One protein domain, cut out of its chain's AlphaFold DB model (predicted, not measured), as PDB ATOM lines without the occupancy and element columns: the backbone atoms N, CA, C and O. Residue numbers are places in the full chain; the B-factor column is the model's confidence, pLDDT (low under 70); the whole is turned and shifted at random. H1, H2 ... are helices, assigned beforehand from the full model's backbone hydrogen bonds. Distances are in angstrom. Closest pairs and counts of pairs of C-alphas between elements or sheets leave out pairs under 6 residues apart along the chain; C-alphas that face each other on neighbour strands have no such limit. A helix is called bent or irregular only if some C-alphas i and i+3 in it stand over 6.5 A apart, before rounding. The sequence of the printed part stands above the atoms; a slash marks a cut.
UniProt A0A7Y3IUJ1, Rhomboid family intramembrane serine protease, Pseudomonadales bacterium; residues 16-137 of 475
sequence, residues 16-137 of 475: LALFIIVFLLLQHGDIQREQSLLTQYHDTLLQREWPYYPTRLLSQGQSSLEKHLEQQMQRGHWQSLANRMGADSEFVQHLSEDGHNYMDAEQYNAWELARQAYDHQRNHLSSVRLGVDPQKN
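What this domain is: This is residues 16 to 137 of the 475 residues of the protein "Rhomboid family intramembrane serine protease" of Pseudomonadales bacterium (UniProt A0A7Y3IUJ1). Two long helices, H2 and H7, run side by side in opposite ways; H5 crosses H2, and the helical hairpin of H3 and H4 packs on H5 through H4. Residues 16 to 21 of H1 stick out as an arm. The printed part has 122 residues and eight named helices, H1 to H8 in chain order, with no named strand: all helix. It is only just compact, close to loose, with a radius of gyration of the C-alphas of 16.0 A, and elongated, spanning 51 by 32 by 31 A.

How they stand to each other: H1, residues 16 to 25, touches no helix. H2, residues 30 to 49, touches H7, residues 105 to 122, at a shallow tilt of 13 degrees, opposite ways; the closest C-alphas, of Thr 44 and Ala 114, are 6.3 A apart. With residues 38 to 46 alone, H2 touches H5, residues 78 to 87, about perpendicular at 88 degrees (closest C-alphas Tyr 41 and Ala 82, 6.4 A). H3, residues 53 to 59, and H4, residues 63 to 74, touch as a hairpin, by residues 63 to 66 of H4 alone; the closest C-alphas, of Pro 54 and Glu 66, are 5.7 A apart. H4 touches H5 with residues 69 to 73 alone, at a steep tilt of 49 degrees; the closest C-alphas are Leu 69 and Leu 81, 6.7 A. H6, residues 89 to 101, and H7 form a hairpin and only just touch, with 3 pairs of C-alphas within 8 A, the closest His 100 and Tyr 108, 6.3 A. H8, residues 126 to 130, touches no helix. Every O i to N i+4 pair is within hydrogen-bond range in H1, H3, H4, H5, H7 and H8; 13 of 16 are in H2 and 7 of 9 in H6.

Where its parts are: H1 begins at C-alpha 16 (40.278, -73.219, -51.989), and H8 ends at C-alpha 130 (25.585, -62.366, -50.906). H7 is 25.1 A long, H2 24.4 A. H2 has a kink of 49 degrees near residue 42; H2 and H6 are irregular, with C-alphas 44 and 47 at 7.3 A and 97 and 100 at 7.7 A.

The domain as a whole: The C-alphas farthest apart, of Leu 16 and Asp 104, are 53.3 A apart. The printed part has no cut, and the links between successive helices are tight. Mean pLDDT of the printed part is 90.3; no printed residue is under 70.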
ATOM      1  N   LEU A  16      39.266 -74.281 -51.995       96.19
ATOM      2  CA  LEU A  16      40.278 -73.219 -51.989       96.19
ATOM      3  C   LEU A  16      40.267 -72.423 -53.301       96.19
ATOM      4  O   LEU A  16      40.300 -71.194 -53.280       96.19
ATOM      5  N   ALA A  17      40.177 -73.114 -54.440       96.38
ATOM      6  CA  ALA A  17      40.033 -72.472 -55.741       96.38
ATOM      7  C   ALA A  17      38.740 -71.649 -55.809       96.38
ATOM      8  O   ALA A  17      38.763 -70.527 -56.306       96.38
ATOM      9  N   LEU A  18      37.635 -72.160 -55.257       96.00
ATOM     10  CA  LEU A  18      36.370 -71.436 -55.188       96.00
ATOM     11  C   LEU A  18      36.485 -70.149 -54.360       96.00
ATOM     12  O   LEU A  18      36.017 -69.116 -54.830       96.00
ATOM     13  N   PHE A  19      37.151 -70.162 -53.197       96.00
ATOM     14  CA  PHE A  19      37.407 -68.936 -52.424       96.00
ATOM     15  C   PHE A  19      38.164 -67.891 -53.244       96.00
ATOM     16  O   PHE A  19      37.782 -66.724 -53.262       96.00
ATOM     17  N   ILE A  20      39.213 -68.309 -53.957       96.31
ATOM     18  CA  ILE A  20      40.019 -67.407 -54.786       96.31
ATOM     19  C   ILE A  20      39.192 -66.857 -55.951       96.31
ATOM     20  O   ILE A  20      39.217 -65.657 -56.206       96.31
ATOM     21  N   ILE A  21      38.438 -67.710 -56.648       96.38
ATOM     22  CA  ILE A  21      37.610 -67.309 -57.792       96.38
ATOM     23  C   ILE A  21      36.517 -66.334 -57.350       96.38
ATOM     24  O   ILE A  21      36.357 -65.287 -57.971       96.38
ATOM     25  N   VAL A  22      35.795 -66.639 -56.269       95.06
ATOM     26  CA  VAL A  22      34.766 -65.749 -55.709       95.06
ATOM     27  C   VAL A  22      35.379 -64.406 -55.322       95.06
ATOM     28  O   VAL A  22      34.854 -63.360 -55.700       95.06
ATOM     29  N   PHE A  23      36.529 -64.419 -54.647       94.69
ATOM     30  CA  PHE A  23      37.211 -63.196 -54.248       94.69
ATOM     31  C   PHE A  23      37.653 -62.346 -55.451       94.69
ATOM     32  O   PHE A  23      37.421 -61.138 -55.475       94.69
ATOM     33  N   LEU A  24      38.252 -62.963 -56.473       94.25
ATOM     34  CA  LEU A  24      38.760 -62.257 -57.653       94.25
ATOM     35  C   LEU A  24      37.663 -61.798 -58.618       94.25
ATOM     36  O   LEU A  24      37.834 -60.776 -59.273       94.25
ATOM     37  N   LEU A  25      36.561 -62.538 -58.751       93.31
ATOM     38  CA  LEU A  25      35.503 -62.190 -59.703       93.31
ATOM     39  C   LEU A  25      34.437 -61.279 -59.099       93.31
ATOM     40  O   LEU A  25      33.903 -60.428 -59.806       93.31
ATOM     41  N   LEU A  26      34.108 -61.463 -57.819       91.00
ATOM     42  CA  LEU A  26      33.008 -60.742 -57.178       91.00
ATOM     43  C   LEU A  26      33.517 -59.609 -56.284       91.00
ATOM     44  O   LEU A  26      33.024 -58.492 -56.387       91.00
ATOM     45  N   GLN A  27      34.551 -59.858 -55.476       91.38
ATOM     46  CA  GLN A  27      35.023 -58.892 -54.473       91.38
ATOM     47  C   GLN A  27      36.159 -57.981 -54.967       91.38
ATOM     48  O   GLN A  27      36.598 -57.076 -54.249       91.38
ATOM     49  N   HIS A  28      36.644 -58.184 -56.196       83.38
ATOM     50  CA  HIS A  28      37.700 -57.368 -56.785       83.38
ATOM     51  C   HIS A  28      37.189 -55.949 -57.064       83.38
ATOM     52  O   HIS A  28      36.488 -55.688 -58.040       83.38
ATOM     53  N   GLY A  29      37.526 -55.031 -56.158       86.12
ATOM     54  CA  GLY A  29      37.115 -53.626 -56.200       86.12
ATOM     55  C   GLY A  29      36.099 -53.231 -55.128       86.12
ATOM     56  O   GLY A  29      35.863 -52.039 -54.958       86.12
ATOM     57  N   ASP A  30      35.553 -54.175 -54.355       89.81
ATOM     58  CA  ASP A  30      34.556 -53.848 -53.324       89.81
ATOM     59  C   ASP A  30      35.120 -52.924 -52.239       89.81
ATOM     60  O   ASP A  30      34.443 -51.984 -51.853       89.81
ATOM     61  N   ILE A  31      36.395 -53.070 -51.856       85.88
ATOM     62  CA  ILE A  31      37.053 -52.156 -50.900       85.88
ATOM     63  C   ILE A  31      37.048 -50.703 -51.408       85.88
ATOM     64  O   ILE A  31      36.795 -49.769 -50.650       85.88
ATOM     65  N   GLN A  32      37.329 -50.496 -52.698       89.75
ATOM     66  CA  GLN A  32      37.342 -49.159 -53.300       89.75
ATOM     67  C   GLN A  32      35.920 -48.603 -53.417       89.75
ATOM     68  O   GLN A  32      35.698 -47.425 -53.141       89.75
ATOM     69  N   ARG A  33      34.951 -49.455 -53.776       91.50
ATOM     70  CA  ARG A  33      33.530 -49.089 -53.831       91.50
ATOM     71  C   ARG A  33      33.001 -48.701 -52.453       91.50
ATOM     72  O   ARG A  33      32.379 -47.654 -52.338       91.50
ATOM     73  N   GLU A  34      33.296 -49.477 -51.413       89.56
ATOM     74  CA  GLU A  34      32.928 -49.179 -50.021       89.56
ATOM     75  C   GLU A  34      33.501 -47.832 -49.564       89.56
ATOM     76  O   GLU A  34      32.775 -47.012 -49.004       89.56
ATOM     77  N   GLN A  35      34.770 -47.546 -49.872       90.19
ATOM     78  CA  GLN A  35      35.370 -46.239 -49.579       90.19
ATOM     79  C   GLN A  35      34.685 -45.098 -50.342       90.19
ATOM     80  O   GLN A  35      34.387 -44.064 -49.748       90.19
ATOM     81  N   SER A  36      34.391 -45.282 -51.633       92.06
ATOM     82  CA  SER A  36      33.686 -44.266 -52.424       92.06
ATOM     83  C   SER A  36      32.259 -44.019 -51.928       92.06
ATOM     84  O   SER A  36      31.825 -42.872 -51.869       92.06
ATOM     85  N   LEU A  37      31.565 -45.075 -51.493       93.12
ATOM     86  CA  LEU A  37      30.230 -45.005 -50.909       93.12
ATOM     87  C   LEU A  37      30.245 -44.242 -49.589       93.12
ATOM     88  O   LEU A  37      29.367 -43.417 -49.360       93.12
ATOM     89  N   LEU A  38      31.247 -44.477 -48.742       92.06
ATOM     90  CA  LEU A  38      31.433 -43.734 -47.498       92.06
ATOM     91  C   LEU A  38      31.602 -42.231 -47.746       92.06
ATOM     92  O   LEU A  38      30.953 -41.428 -47.077       92.06
ATOM     93  N   THR A  39      32.434 -41.852 -48.718       92.31
ATOM     94  CA  THR A  39      32.619 -40.445 -49.100       92.31
ATOM     95  C   THR A  39      31.340 -39.853 -49.692       92.31
ATOM     96  O   THR A  39      30.879 -38.819 -49.221       92.31
ATOM     97  N   GLN A  40      30.700 -40.541 -50.645       93.94
ATOM     98  CA  GLN A  40      29.429 -40.096 -51.225       93.94
ATOM     99  C   GLN A  40      28.362 -39.890 -50.144       93.94
ATOM    100  O   GLN A  40      27.640 -38.895 -50.167       93.94
ATOM    101  N   TYR A  41      28.258 -40.820 -49.195       95.25
ATOM    102  CA  TYR A  41      27.301 -40.737 -48.101       95.25
ATOM    103  C   TYR A  41      27.558 -39.521 -47.213       95.25
ATOM    104  O   TYR A  41      26.627 -38.780 -46.896       95.25
ATOM    105  N   HIS A  42      28.820 -39.300 -46.830       93.81
ATOM    106  CA  HIS A  42      29.221 -38.142 -46.038       93.81
ATOM    107  C   HIS A  42      28.828 -36.827 -46.716       93.81
ATOM    108  O   HIS A  42      28.211 -35.972 -46.081       93.81
ATOM    109  N   ASP A  43      29.119 -36.711 -48.012       93.25
ATOM    110  CA  ASP A  43      28.930 -35.479 -48.775       93.25
ATOM    111  C   ASP A  43      27.454 -35.189 -49.094       93.25
ATOM    112  O   ASP A  43      27.066 -34.029 -49.228       93.25
ATOM    113  N   THR A  44      26.617 -36.225 -49.240       94.19
ATOM    114  CA  THR A  44      25.256 -36.070 -49.792       94.19
ATOM    115  C   THR A  44      24.118 -36.427 -48.839       94.19
ATOM    116  O   THR A  44      23.038 -35.848 -48.958       94.19
ATOM    117  N   LEU A  45      24.316 -37.362 -47.907       95.06
ATOM    118  CA  LEU A  45      23.231 -37.931 -47.096       95.06
ATOM    119  C   LEU A  45      23.395 -37.662 -45.606       95.06
ATOM    120  O   LEU A  45      22.404 -37.397 -44.933       95.06
ATOM    121  N   LEU A  46      24.623 -37.664 -45.085       93.88
ATOM    122  CA  LEU A  46      24.862 -37.623 -43.643       93.88
ATOM    123  C   LEU A  46      24.196 -36.421 -42.958       93.88
ATOM    124  O   LEU A  46      23.497 -36.596 -41.967       93.88
ATOM    125  N   GLN A  47      24.368 -35.211 -43.500       91.19
ATOM    126  CA  GLN A  47      23.760 -34.004 -42.924       91.19
ATOM    127  C   GLN A  47      22.230 -33.984 -43.042       91.19
ATOM    128  O   GLN A  47      21.570 -33.346 -42.227       91.19
ATOM    129  N   ARG A  48      21.673 -34.675 -44.044       92.44
ATOM    130  CA  ARG A  48      20.229 -34.728 -44.304       92.44
ATOM    131  C   ARG A  48      19.533 -35.755 -43.421       92.44
ATOM    132  O   ARG A  48      18.426 -35.514 -42.968       92.44
ATOM    133  N   GLU A  49      20.183 -36.885 -43.163       93.69
ATOM    134  CA  GLU A  49      19.595 -37.995 -42.415       93.69
ATOM    135  C   GLU A  49      19.870 -37.915 -40.905       93.69
ATOM    136  O   GLU A  49      19.046 -38.357 -40.103       93.69
ATOM    137  N   TRP A  50      21.002 -37.330 -40.492       92.50
ATOM    138  CA  TRP A  50      21.397 -37.260 -39.079       92.50
ATOM    139  C   TRP A  50      20.348 -36.626 -38.150       92.50
ATOM    140  O   TRP A  50      20.140 -37.184 -37.077       92.50
ATOM    141  N   PRO A  51      19.638 -35.540 -38.516       91.94
ATOM    142  CA  PRO A  51      18.636 -34.937 -37.633       91.94
ATOM    143  C   PRO A  51      17.493 -35.879 -37.226       91.94
ATOM    144  O   PRO A  51      16.872 -35.667 -36.189       91.94
ATOM    145  N   TYR A  52      17.224 -36.915 -38.024       90.75
ATOM    146  CA  TYR A  52      16.082 -37.815 -37.841       90.75
ATOM    147  C   TYR A  52      16.474 -39.167 -37.224       90.75
ATOM    148  O   TYR A  52      15.632 -39.870 -36.663       90.75
ATOM    149  N   TYR A  53      17.756 -39.540 -37.289       91.12
ATOM    150  CA  TYR A  53      18.240 -40.843 -36.827       91.12
ATOM    151  C   TYR A  53      18.177 -41.044 -35.295       91.12
ATOM    152  O   TYR A  53      17.711 -42.102 -34.863       91.12
ATOM    153  N   PRO A  54      18.555 -40.066 -34.438       89.62
ATOM    154  CA  PRO A  54      18.472 -40.213 -32.981       89.62
ATOM    155  C   PRO A  54      17.059 -40.519 -32.475       89.62
ATOM    156  O   PRO A  54      16.879 -41.386 -31.619       89.62
ATOM    157  N   THR A  55      16.035 -39.875 -33.043       85.88
ATOM    158  CA  THR A  55      14.633 -40.096 -32.659       85.88
ATOM    159  C   THR A  55      14.204 -41.544 -32.891       85.88
ATOM    160  O   THR A  55      13.539 -42.134 -32.036       85.88
ATOM    161  N   ARG A  56      14.649 -42.155 -33.996       85.56
ATOM    162  CA  ARG A  56      14.428 -43.582 -34.272       85.56
ATOM    163  C   ARG A  56      15.092 -44.463 -33.217       85.56
ATOM    164  O   ARG A  56      14.424 -45.327 -32.652       85.56
ATOM    165  N   LEU A  57      16.365 -44.228 -32.903       86.81
ATOM    166  CA  LEU A  57      17.084 -45.019 -31.894       86.81
ATOM    167  C   LEU A  57      16.404 -44.946 -30.521       86.81
ATOM    168  O   LEU A  57      16.272 -45.960 -29.837       86.81
ATOM    169  N   LEU A  58      15.914 -43.765 -30.138       86.81
ATOM    170  CA  LEU A  58      15.147 -43.584 -28.905       86.81
ATOM    171  C   LEU A  58      13.813 -44.342 -28.939       86.81
ATOM    172  O   LEU A  58      13.457 -44.967 -27.941       86.81
ATOM    173  N   SER A  59      13.111 -44.355 -30.078       84.44
ATOM    174  CA  SER A  59      11.860 -45.115 -30.246       84.44
ATOM    175  C   SER A  59      12.052 -46.635 -30.138       84.44
ATOM    176  O   SER A  59      11.164 -47.334 -29.658       84.44
ATOM    177  N   GLN A  60      13.239 -47.137 -30.498       83.62
ATOM    178  CA  GLN A  60      13.637 -48.544 -30.364       83.62
ATOM    179  C   GLN A  60      14.249 -48.870 -28.985       83.62
ATOM    180  O   GLN A  60      14.751 -49.970 -28.768       83.62
ATOM    181  N   GLY A  61      14.253 -47.921 -28.042       83.94
ATOM    182  CA  GLY A  61      14.831 -48.113 -26.708       83.94
ATOM    183  C   GLY A  61      16.365 -48.149 -26.674       83.94
ATOM    184  O   GLY A  61      16.952 -48.511 -25.654       83.94
ATOM    185  N   GLN A  62      17.045 -47.745 -27.750       84.69
ATOM    186  CA  GLN A  62      18.504 -47.792 -27.893       84.69
ATOM    187  C   GLN A  62      19.196 -46.508 -27.399       84.69
ATOM    188  O   GLN A  62      20.104 -45.977 -28.042       84.69
ATOM    189  N   SER A  63      18.808 -46.001 -26.226       85.19
ATOM    190  CA  SER A  63      19.333 -44.734 -25.679       85.19
ATOM    191  C   SER A  63      20.836 -44.752 -25.367       85.19
ATOM    192  O   SER A  63      21.466 -43.704 -25.269       85.19
ATOM    193  N   SER A  64      21.437 -45.927 -25.159       84.62
ATOM    194  CA  SER A  64      22.892 -46.052 -24.993       84.62
ATOM    195  C   SER A  64      23.634 -45.890 -26.321       84.62
ATOM    196  O   SER A  64      24.688 -45.253 -26.358       84.62
ATOM    197  N   LEU A  65      23.077 -46.446 -27.402       82.62
ATOM    198  CA  LEU A  65      23.641 -46.357 -28.742       82.62
ATOM    199  C   LEU A  65      23.494 -44.946 -29.308       82.62
ATOM    200  O   LEU A  65      24.443 -44.430 -29.888       82.62
ATOM    201  N   GLU A  66      22.346 -44.310 -29.089       89.56
ATOM    202  CA  GLU A  66      22.103 -42.921 -29.475       89.56
ATOM    203  C   GLU A  66      23.168 -41.983 -28.881       89.56
ATOM    204  O   GLU A  66      23.935 -41.388 -29.638       89.56
ATOM    205  N   LYS A  67      23.353 -41.982 -27.554       87.62
ATOM    206  CA  LYS A  67      24.426 -41.217 -26.889       87.62
ATOM    207  C   LYS A  67      25.817 -41.524 -27.436       87.62
ATOM    208  O   LYS A  67      26.667 -40.637 -27.514       87.62
ATOM    209  N   HIS A  68      26.087 -42.786 -27.766       86.62
ATOM    210  CA  HIS A  68      27.372 -43.179 -28.335       86.62
ATOM    211  C   HIS A  68      27.586 -42.561 -29.722       86.62
ATOM    212  O   HIS A  68      28.655 -42.011 -29.990       86.62
ATOM    213  N   LEU A  69      26.574 -42.615 -30.588       86.25
ATOM    214  CA  LEU A  69      26.629 -42.057 -31.936       86.25
ATOM    215  C   LEU A  69      26.677 -40.526 -31.923       86.25
ATOM    216  O   LEU A  69      27.448 -39.947 -32.685       86.25
ATOM    217  N   GLU A  70      25.960 -39.865 -31.013       87.88
ATOM    218  CA  GLU A  70      26.077 -38.414 -30.819       87.88
ATOM    219  C   GLU A  70      27.506 -38.006 -30.439       87.88
ATOM    220  O   GLU A  70      28.074 -37.074 -31.016       87.88
ATOM    221  N   GLN A  71      28.136 -38.736 -29.513       89.12
ATOM    222  CA  GLN A  71      29.535 -38.499 -29.148       89.12
ATOM    223  C   GLN A  71      30.491 -38.739 -30.322       89.12
ATOM    224  O   GLN A  71      31.475 -38.012 -30.464       89.12
ATOM    225  N   GLN A  72      30.235 -39.749 -31.160       87.06
ATOM    226  CA  GLN A  72      31.029 -39.990 -32.368       87.06
ATOM    227  C   GLN A  72      30.893 -38.840 -33.370       87.06
ATOM    228  O   GLN A  72      31.909 -38.372 -33.887       87.06
ATOM    229  N   MET A  73      29.675 -38.332 -33.579       86.81
ATOM    230  CA  MET A  73      29.415 -37.180 -34.443       86.81
ATOM    231  C   MET A  73      30.142 -35.925 -33.938       86.81
ATOM    232  O   MET A  73      30.842 -35.266 -34.705       86.81
ATOM    233  N   GLN A  74      30.084 -35.641 -32.631       88.69
ATOM    234  CA  GLN A  74      30.796 -34.511 -32.013       88.69
ATOM    235  C   GLN A  74      32.323 -34.623 -32.124       88.69
ATOM    236  O   GLN A  74      33.017 -33.614 -32.238       88.69
ATOM    237  N   ARG A  75      32.864 -35.847 -32.106       88.88
ATOM    238  CA  ARG A  75      34.301 -36.120 -32.285       88.88
ATOM    239  C   ARG A  75      34.735 -36.146 -33.755       88.88
ATOM    240  O   ARG A  75      35.910 -36.374 -34.026       88.88
ATOM    241  N   GLY A  76      33.813 -35.938 -34.697       85.62
ATOM    242  CA  GLY A  76      34.094 -35.991 -36.131       85.62
ATOM    243  C   GLY A  76      34.343 -37.405 -36.668       85.62
ATOM    244  O   GLY A  76      34.870 -37.553 -37.767       85.62
ATOM    245  N   HIS A  77      33.968 -38.450 -35.926       86.88
ATOM    246  CA  HIS A  77      34.060 -39.847 -36.362       86.88
ATOM    247  C   HIS A  77      32.853 -40.216 -37.236       86.88
ATOM    248  O   HIS A  77      32.017 -41.040 -36.874       86.88
ATOM    249  N   TRP A  78      32.736 -39.572 -38.394       85.38
ATOM    250  CA  TRP A  78      31.577 -39.716 -39.274       85.38
ATOM    251  C   TRP A  78      31.535 -41.054 -40.025       85.38
ATOM    252  O   TRP A  78      30.464 -41.448 -40.473       85.38
ATOM    253  N   GLN A  79      32.656 -41.775 -40.166       86.00
ATOM    254  CA  GLN A  79      32.704 -43.015 -40.955       86.00
ATOM    255  C   GLN A  79      31.863 -44.141 -40.341       86.00
ATOM    256  O   GLN A  79      31.145 -44.837 -41.058       86.00
ATOM    257  N   SER A  80      31.936 -44.334 -39.021       80.56
ATOM    258  CA  SER A  80      31.140 -45.350 -38.317       80.56
ATOM    259  C   SER A  80      29.647 -45.040 -38.391       80.56
ATOM    260  O   SER A  80      28.837 -45.942 -38.606       80.56
ATOM    261  N   LEU A  81      29.302 -43.757 -38.281       85.62
ATOM    262  CA  LEU A  81      27.935 -43.270 -38.397       85.62
ATOM    263  C   LEU A  81      27.382 -43.463 -39.818       85.62
ATOM    264  O   LEU A  81      26.303 -44.027 -39.984       85.62
ATOM    265  N   ALA A  82      28.155 -43.069 -40.834       87.75
ATOM    266  CA  ALA A  82      27.809 -43.231 -42.244       87.75
ATOM    267  C   ALA A  82      27.601 -44.702 -42.629       87.75
ATOM    268  O   ALA A  82      26.632 -45.026 -43.307       87.75
ATOM    269  N   ASN A  83      28.467 -45.601 -42.148       84.62
ATOM    270  CA  ASN A  83      28.313 -47.038 -42.366       84.62
ATOM    271  C   ASN A  83      26.994 -47.567 -41.789       84.62
ATOM    272  O   ASN A  83      26.262 -48.262 -42.489       84.62
ATOM    273  N   ARG A  84      26.676 -47.231 -40.530       86.44
ATOM    274  CA  ARG A  84      25.463 -47.728 -39.863       86.44
ATOM    275  C   ARG A  84      24.197 -47.165 -40.507       86.44
ATOM    276  O   ARG A  84      23.340 -47.930 -40.927       86.44
ATOM    277  N   MET A  85      24.096 -45.846 -40.637       89.50
ATOM    278  CA  MET A  85      22.904 -45.214 -41.213       89.50
ATOM    279  C   MET A  85      22.720 -45.556 -42.704       89.50
ATOM    280  O   MET A  85      21.604 -45.767 -43.170       89.50
ATOM    281  N   GLY A  86      23.817 -45.701 -43.455       89.12
ATOM    282  CA  GLY A  86      23.784 -46.146 -44.850       89.12
ATOM    283  C   GLY A  86      23.273 -47.580 -45.040       89.12
ATOM    284  O   GLY A  86      22.758 -47.911 -46.114       89.12
ATOM    285  N   ALA A  87      23.368 -48.418 -44.007       87.25
ATOM    286  CA  ALA A  87      22.928 -49.811 -44.021       87.25
ATOM    287  C   ALA A  87      21.548 -50.044 -43.361       87.25
ATOM    288  O   ALA A  87      20.942 -51.093 -43.575       87.25
ATOM    289  N   ASP A  88      21.020 -49.075 -42.603       90.38
ATOM    290  CA  ASP A  88      19.722 -49.158 -41.911       90.38
ATOM    291  C   ASP A  88      18.555 -48.997 -42.903       90.38
ATOM    292  O   ASP A  88      18.121 -47.891 -43.225       90.38
ATOM    293  N   SER A  89      18.076 -50.110 -43.456       87.56
ATOM    294  CA  SER A  89      17.047 -50.115 -44.500       87.56
ATOM    295  C   SER A  89      15.658 -49.777 -43.969       87.56
ATOM    296  O   SER A  89      14.893 -49.107 -44.659       87.56
ATOM    297  N   GLU A  90      15.355 -50.153 -42.731       87.19
ATOM    298  CA  GLU A  90      14.113 -49.765 -42.068       87.19
ATOM    299  C   GLU A  90      14.055 -48.256 -41.782       87.19
ATOM    300  O   GLU A  90      12.998 -47.641 -41.920       87.19
ATOM    301  N   PHE A  91      15.175 -47.631 -41.397       90.75
ATOM    302  CA  PHE A  91      15.248 -46.173 -41.257       90.75
ATOM    303  C   PHE A  91      14.956 -45.468 -42.580       90.75
ATOM    304  O   PHE A  91      14.169 -44.523 -42.623       90.75
ATOM    305  N   VAL A  92      15.566 -45.951 -43.662       91.50
ATOM    306  CA  VAL A  92      15.356 -45.412 -45.010       91.50
ATOM    307  C   VAL A  92      13.912 -45.593 -45.447       91.50
ATOM    308  O   VAL A  92      13.341 -44.672 -46.022       91.50
ATOM    309  N   GLN A  93      13.310 -46.745 -45.153       90.75
ATOM    310  CA  GLN A  93      11.904 -46.992 -45.443       90.75
ATOM    311  C   GLN A  93      11.006 -46.009 -44.684       90.75
ATOM    312  O   GLN A  93      10.154 -45.378 -45.301       90.75
ATOM    313  N   HIS A  94      11.251 -45.799 -43.388       90.06
ATOM    314  CA  HIS A  94      10.497 -44.829 -42.594       90.06
ATOM    315  C   HIS A  94      10.621 -43.399 -43.144       90.06
ATOM    316  O   HIS A  94       9.624 -42.699 -43.289       90.06
ATOM    317  N   LEU A  95      11.831 -42.969 -43.511       91.75
ATOM    318  CA  LEU A  95      12.048 -41.677 -44.169       91.75
ATOM    319  C   LEU A  95      11.388 -41.598 -45.546       91.75
ATOM    320  O   LEU A  95      10.886 -40.546 -45.921       91.75
ATOM    321  N   SER A  96      11.358 -42.690 -46.305       91.12
ATOM    322  CA  SER A  96      10.680 -42.719 -47.598       91.12
ATOM    323  C   SER A  96       9.170 -42.564 -47.433       91.12
ATOM    324  O   SER A  96       8.554 -41.850 -48.219       91.12
ATOM    325  N   GLU A  97       8.578 -43.210 -46.429       91.50
ATOM    326  CA  GLU A  97       7.134 -43.197 -46.183       91.50
ATOM    327  C   GLU A  97       6.682 -41.879 -45.540       91.50
ATOM    328  O   GLU A  97       5.774 -41.228 -46.055       91.50
ATOM    329  N   ASP A  98       7.364 -41.426 -44.485       89.44
ATOM    330  CA  ASP A  98       6.934 -40.296 -43.651       89.44
ATOM    331  C   ASP A  98       7.795 -39.033 -43.807       89.44
ATOM    332  O   ASP A  98       7.460 -37.987 -43.250       89.44
ATOM    333  N   GLY A  99       8.893 -39.077 -44.567       86.19
ATOM    334  CA  GLY A  99       9.861 -37.972 -44.681       86.19
ATOM    335  C   GLY A  99       9.269 -36.655 -45.172       86.19
ATOM    336  O   GLY A  99       9.719 -35.591 -44.755       86.19
ATOM    337  N   HIS A 100       8.209 -36.714 -45.978       88.94
ATOM    338  CA  HIS A 100       7.461 -35.544 -46.445       88.94
ATOM    339  C   HIS A 100       6.781 -34.755 -45.308       88.94
ATOM    340  O   HIS A 100       6.440 -33.591 -45.496       88.94
ATOM    341  N   ASN A 101       6.593 -35.367 -44.131       88.69
ATOM    342  CA  ASN A 101       6.076 -34.700 -42.934       88.69
ATOM    343  C   ASN A 101       7.170 -33.965 -42.142       88.69
ATOM    344  O   ASN A 101       6.855 -33.123 -41.300       88.69
ATOM    345  N   TYR A 102       8.443 -34.292 -42.384       85.50
ATOM    346  CA  TYR A 102       9.587 -33.799 -41.610       85.50
ATOM    347  C   TYR A 102      10.550 -32.911 -42.410       85.50
ATOM    348  O   TYR A 102      11.384 -32.226 -41.814       85.50
ATOM    349  N   MET A 103      10.466 -32.954 -43.740       90.69
ATOM    350  CA  MET A 103      11.315 -32.227 -44.683       90.69
ATOM    351  C   MET A 103      10.457 -31.374 -45.617       90.69
ATOM    352  O   MET A 103       9.381 -31.794 -46.043       90.69
ATOM    353  N   ASP A 104      10.974 -30.213 -46.016       92.81
ATOM    354  CA  ASP A 104      10.364 -29.435 -47.095       92.81
ATOM    355  C   ASP A 104      10.436 -30.209 -48.424       92.81
ATOM    356  O   ASP A 104      11.368 -30.983 -48.655       92.81
ATOM    357  N   ALA A 105       9.500 -29.962 -49.346       92.06
ATOM    358  CA  ALA A 105       9.408 -30.707 -50.611       92.06
ATOM    359  C   ALA A 105      10.717 -30.706 -51.432       92.06
ATOM    360  O   ALA A 105      11.077 -31.712 -52.039       92.06
ATOM    361  N   GLU A 106      11.457 -29.593 -51.436       93.38
ATOM    362  CA  GLU A 106      12.760 -29.504 -52.108       93.38
ATOM    363  C   GLU A 106      13.830 -30.365 -51.415       93.38
ATOM    364  O   GLU A 106      14.591 -31.068 -52.082       93.38
ATOM    365  N   GLN A 107      13.860 -30.355 -50.079       91.75
ATOM    366  CA  GLN A 107      14.798 -31.148 -49.282       91.75
ATOM    367  C   GLN A 107      14.518 -32.644 -49.420       91.75
ATOM    368  O   GLN A 107      15.457 -33.417 -49.612       91.75
ATOM    369  N   TYR A 108      13.241 -33.032 -49.384       94.00
ATOM    370  CA  TYR A 108      12.810 -34.414 -49.564       94.00
ATOM    371  C   TYR A 108      13.195 -34.941 -50.951       94.00
ATOM    372  O   TYR A 108      13.848 -35.977 -51.047       94.00
ATOM    373  N   ASN A 109      12.914 -34.187 -52.022       93.69
ATOM    374  CA  ASN A 109      13.306 -34.576 -53.381       93.69
ATOM    375  C   ASN A 109      14.835 -34.695 -53.535       93.69
ATOM    376  O   ASN A 109      15.338 -35.619 -54.176       93.69
ATOM    377  N   ALA A 110      15.599 -33.771 -52.942       93.75
ATOM    378  CA  ALA A 110      17.060 -33.817 -52.976       93.75
ATOM    379  C   ALA A 110      17.636 -34.999 -52.177       93.75
ATOM    380  O   ALA A 110      18.652 -35.578 -52.581       93.75
ATOM    381  N   TRP A 111      17.009 -35.349 -51.049       95.25
ATOM    382  CA  TRP A 111      17.329 -36.544 -50.276       95.25
ATOM    383  C   TRP A 111      17.017 -37.810 -51.077       95.25
ATOM    384  O   TRP A 111      17.909 -38.638 -51.237       95.25
ATOM    385  N   GLU A 112      15.818 -37.923 -51.652       94.94
ATOM    386  CA  GLU A 112      15.378 -39.102 -52.400       94.94
ATOM    387  C   GLU A 112      16.313 -39.393 -53.583       94.94
ATOM    388  O   GLU A 112      16.810 -40.511 -53.725       94.94
ATOM    389  N   LEU A 113      16.646 -38.375 -54.385       95.19
ATOM    390  CA  LEU A 113      17.585 -38.514 -55.505       95.19
ATOM    391  C   LEU A 113      18.979 -38.965 -55.045       95.19
ATOM    392  O   LEU A 113      19.582 -39.858 -55.649       95.19
ATOM    393  N   ALA A 114      19.501 -38.365 -53.970       95.56
ATOM    394  CA  ALA A 114      20.795 -38.754 -53.413       95.56
ATOM    395  C   ALA A 114      20.765 -40.185 -52.857       95.56
ATOM    396  O   ALA A 114      21.724 -40.939 -53.047       95.56
ATOM    397  N   ARG A 115      19.657 -40.578 -52.222       95.50
ATOM    398  CA  ARG A 115      19.481 -41.906 -51.638       95.50
ATOM    399  C   ARG A 115      19.370 -42.975 -52.707       95.50
ATOM    400  O   ARG A 115      20.068 -43.977 -52.611       95.50
ATOM    401  N   GLN A 116      18.592 -42.744 -53.761       94.50
ATOM    402  CA  GLN A 116      18.503 -43.661 -54.899       94.50
ATOM    403  C   GLN A 116      19.877 -43.877 -55.552       94.50
ATOM    404  O   GLN A 116      20.254 -45.014 -55.837       94.50
ATOM    405  N   ALA A 117      20.663 -42.809 -55.736       94.56
ATOM    406  CA  ALA A 117      22.016 -42.910 -56.281       94.56
ATOM    407  C   ALA A 117      22.964 -43.703 -55.362       94.56
ATOM    408  O   ALA A 117      23.737 -44.535 -55.844       94.56
ATOM    409  N   TYR A 118      22.904 -43.464 -54.048       95.06
ATOM    410  CA  TYR A 118      23.684 -44.201 -53.052       95.06
ATOM    411  C   TYR A 118      23.281 -45.679 -52.994       95.06
ATOM    412  O   TYR A 118      24.131 -46.559 -53.121       95.06
ATOM    413  N   ASP A 119      21.985 -45.970 -52.873       93.56
ATOM    414  CA  ASP A 119      21.450 -47.327 -52.771       93.56
ATOM    415  C   ASP A 119      21.732 -48.136 -54.036       93.56
ATOM    416  O   ASP A 119      22.087 -49.312 -53.938       93.56
ATOM    417  N   HIS A 120      21.646 -47.515 -55.219       93.12
ATOM    418  CA  HIS A 120      22.032 -48.151 -56.474       93.12
ATOM    419  C   HIS A 120      23.472 -48.666 -56.391       93.12
ATOM    420  O   HIS A 120      23.713 -49.851 -56.616       93.12
ATOM    421  N   GLN A 121      24.424 -47.816 -55.997       92.62
ATOM    422  CA  GLN A 121      25.827 -48.209 -55.857       92.62
ATOM    423  C   GLN A 121      26.059 -49.211 -54.714       92.62
ATOM    424  O   GLN A 121      26.762 -50.205 -54.908       92.62
ATOM    425  N   ARG A 122      25.434 -49.013 -53.545       92.12
ATOM    426  CA  ARG A 122      25.541 -49.916 -52.385       92.12
ATOM    427  C   ARG A 122      25.077 -51.324 -52.737       92.12
ATOM    428  O   ARG A 122      25.737 -52.306 -52.408       92.12
ATOM    429  N   ASN A 123      23.973 -51.432 -53.470       91.31
ATOM    430  CA  ASN A 123      23.410 -52.709 -53.888       91.31
ATOM    431  C   ASN A 123      24.285 -53.443 -54.920       91.31
ATOM    432  O   ASN A 123      23.943 -54.569 -55.279       91.31
ATOM    433  N   HIS A 124      25.390 -52.860 -55.408       90.88
ATOM    434  CA  HIS A 124      26.410 -53.557 -56.203       90.88
ATOM    435  C   HIS A 124      27.502 -54.242 -55.374       90.88
ATOM    436  O   HIS A 124      28.217 -55.072 -55.937       90.88
ATOM    437  N   LEU A 125      27.613 -53.955 -54.074       92.06
ATOM    438  CA  LEU A 125      28.594 -54.596 -53.199       92.06
ATOM    439  C   LEU A 125      28.290 -56.088 -53.012       92.06
ATOM    440  O   LEU A 125      27.140 -56.481 -52.786       92.06
ATOM    441  N   SER A 126      29.325 -56.930 -53.053       93.38
ATOM    442  CA  SER A 126      29.156 -58.376 -52.859       93.38
ATOM    443  C   SER A 126      28.693 -58.713 -51.447       93.38
ATOM    444  O   SER A 126      27.862 -59.606 -51.284       93.38
ATOM    445  N   SER A 127      29.177 -57.975 -50.443       89.25
ATOM    446  CA  SER A 127      28.763 -58.093 -49.037       89.25
ATOM    447  C   SER A 127      27.254 -57.898 -48.872       89.25
ATOM    448  O   SER A 127      26.594 -58.706 -48.230       89.25
ATOM    449  N   VAL A 128      26.682 -56.902 -49.551       90.88
ATOM    450  CA  VAL A 128      25.238 -56.607 -49.529       90.88
ATOM    451  C   VAL A 128      24.430 -57.634 -50.326       90.88
ATOM    452  O   VAL A 128      23.311 -57.991 -49.958       90.88
ATOM    453  N   ARG A 129      24.968 -58.132 -51.445       92.00
ATOM    454  CA  ARG A 129      24.245 -59.077 -52.312       92.00
ATOM    455  C   ARG A 129      24.204 -60.496 -51.771       92.00
ATOM    456  O   ARG A 129      23.182 -61.160 -51.963       92.00
ATOM    457  N   LEU A 130      25.315 -60.958 -51.205       94.38
ATOM    458  CA  LEU A 130      25.585 -62.366 -50.906       94.38
ATOM    459  C   LEU A 130      25.845 -62.631 -49.415       94.38
ATOM    460  O   LEU A 130      25.946 -63.802 -49.042       94.38
ATOM    461  N   GLY A 131      25.951 -61.589 -48.588       92.25
ATOM    462  CA  GLY A 131      25.998 -61.691 -47.129       92.25
ATOM    463  C   GLY A 131      24.616 -61.896 -46.507       92.25
ATOM    464  O   GLY A 131      23.585 -61.690 -47.153       92.25
ATOM    465  N   VAL A 132      24.606 -62.332 -45.252       91.38
ATOM    466  CA  VAL A 132      23.403 -62.508 -44.434       91.38
ATOM    467  C   VAL A 132      22.966 -61.139 -43.933       91.38
ATOM    468  O   VAL A 132      23.634 -60.554 -43.093       91.38
ATOM    469  N   ASP A 133      21.891 -60.605 -44.506       88.50
ATOM    470  CA  ASP A 133      21.308 -59.315 -44.129       88.50
ATOM    471  C   ASP A 133      20.159 -59.580 -43.139       88.50
ATOM    472  O   ASP A 133      19.137 -60.116 -43.575       88.50
ATOM    473  N   PRO A 134      20.293 -59.226 -41.845       83.69
ATOM    474  CA  PRO A 134      19.267 -59.510 -40.834       83.69
ATOM    475  C   PRO A 134      17.942 -58.789 -41.118       83.69
ATOM    476  O   PRO A 134      16.878 -59.214 -40.677       83.69
ATOM    477  N   GLN A 135      17.973 -57.728 -41.933       84.75
ATOM    478  CA  GLN A 135      16.782 -56.982 -42.336       84.75
ATOM    479  C   GLN A 135      16.061 -57.635 -43.531       84.75
ATOM    480  O   GLN A 135      14.976 -57.202 -43.923       84.75
ATOM    481  N   LYS A 136      16.650 -58.665 -44.164       84.62
ATOM    482  CA  LYS A 136      16.094 -59.329 -45.353       84.62
ATOM    483  C   LYS A 136      16.266 -60.838 -45.289       84.62
ATOM    484  O   LYS A 136      17.344 -61.374 -45.537       84.62
ATOM    485  N   ASN A 137      15.153 -61.553 -45.161       83.31
ATOM    486  CA  ASN A 137      15.167 -63.011 -45.216       83.31
ATOM    487  C   ASN A 137      15.504 -63.524 -46.631       83.31
ATOM    488  O   ASN A 137      14.668 -63.525 -47.540       83.31
TER     489      ASN A 137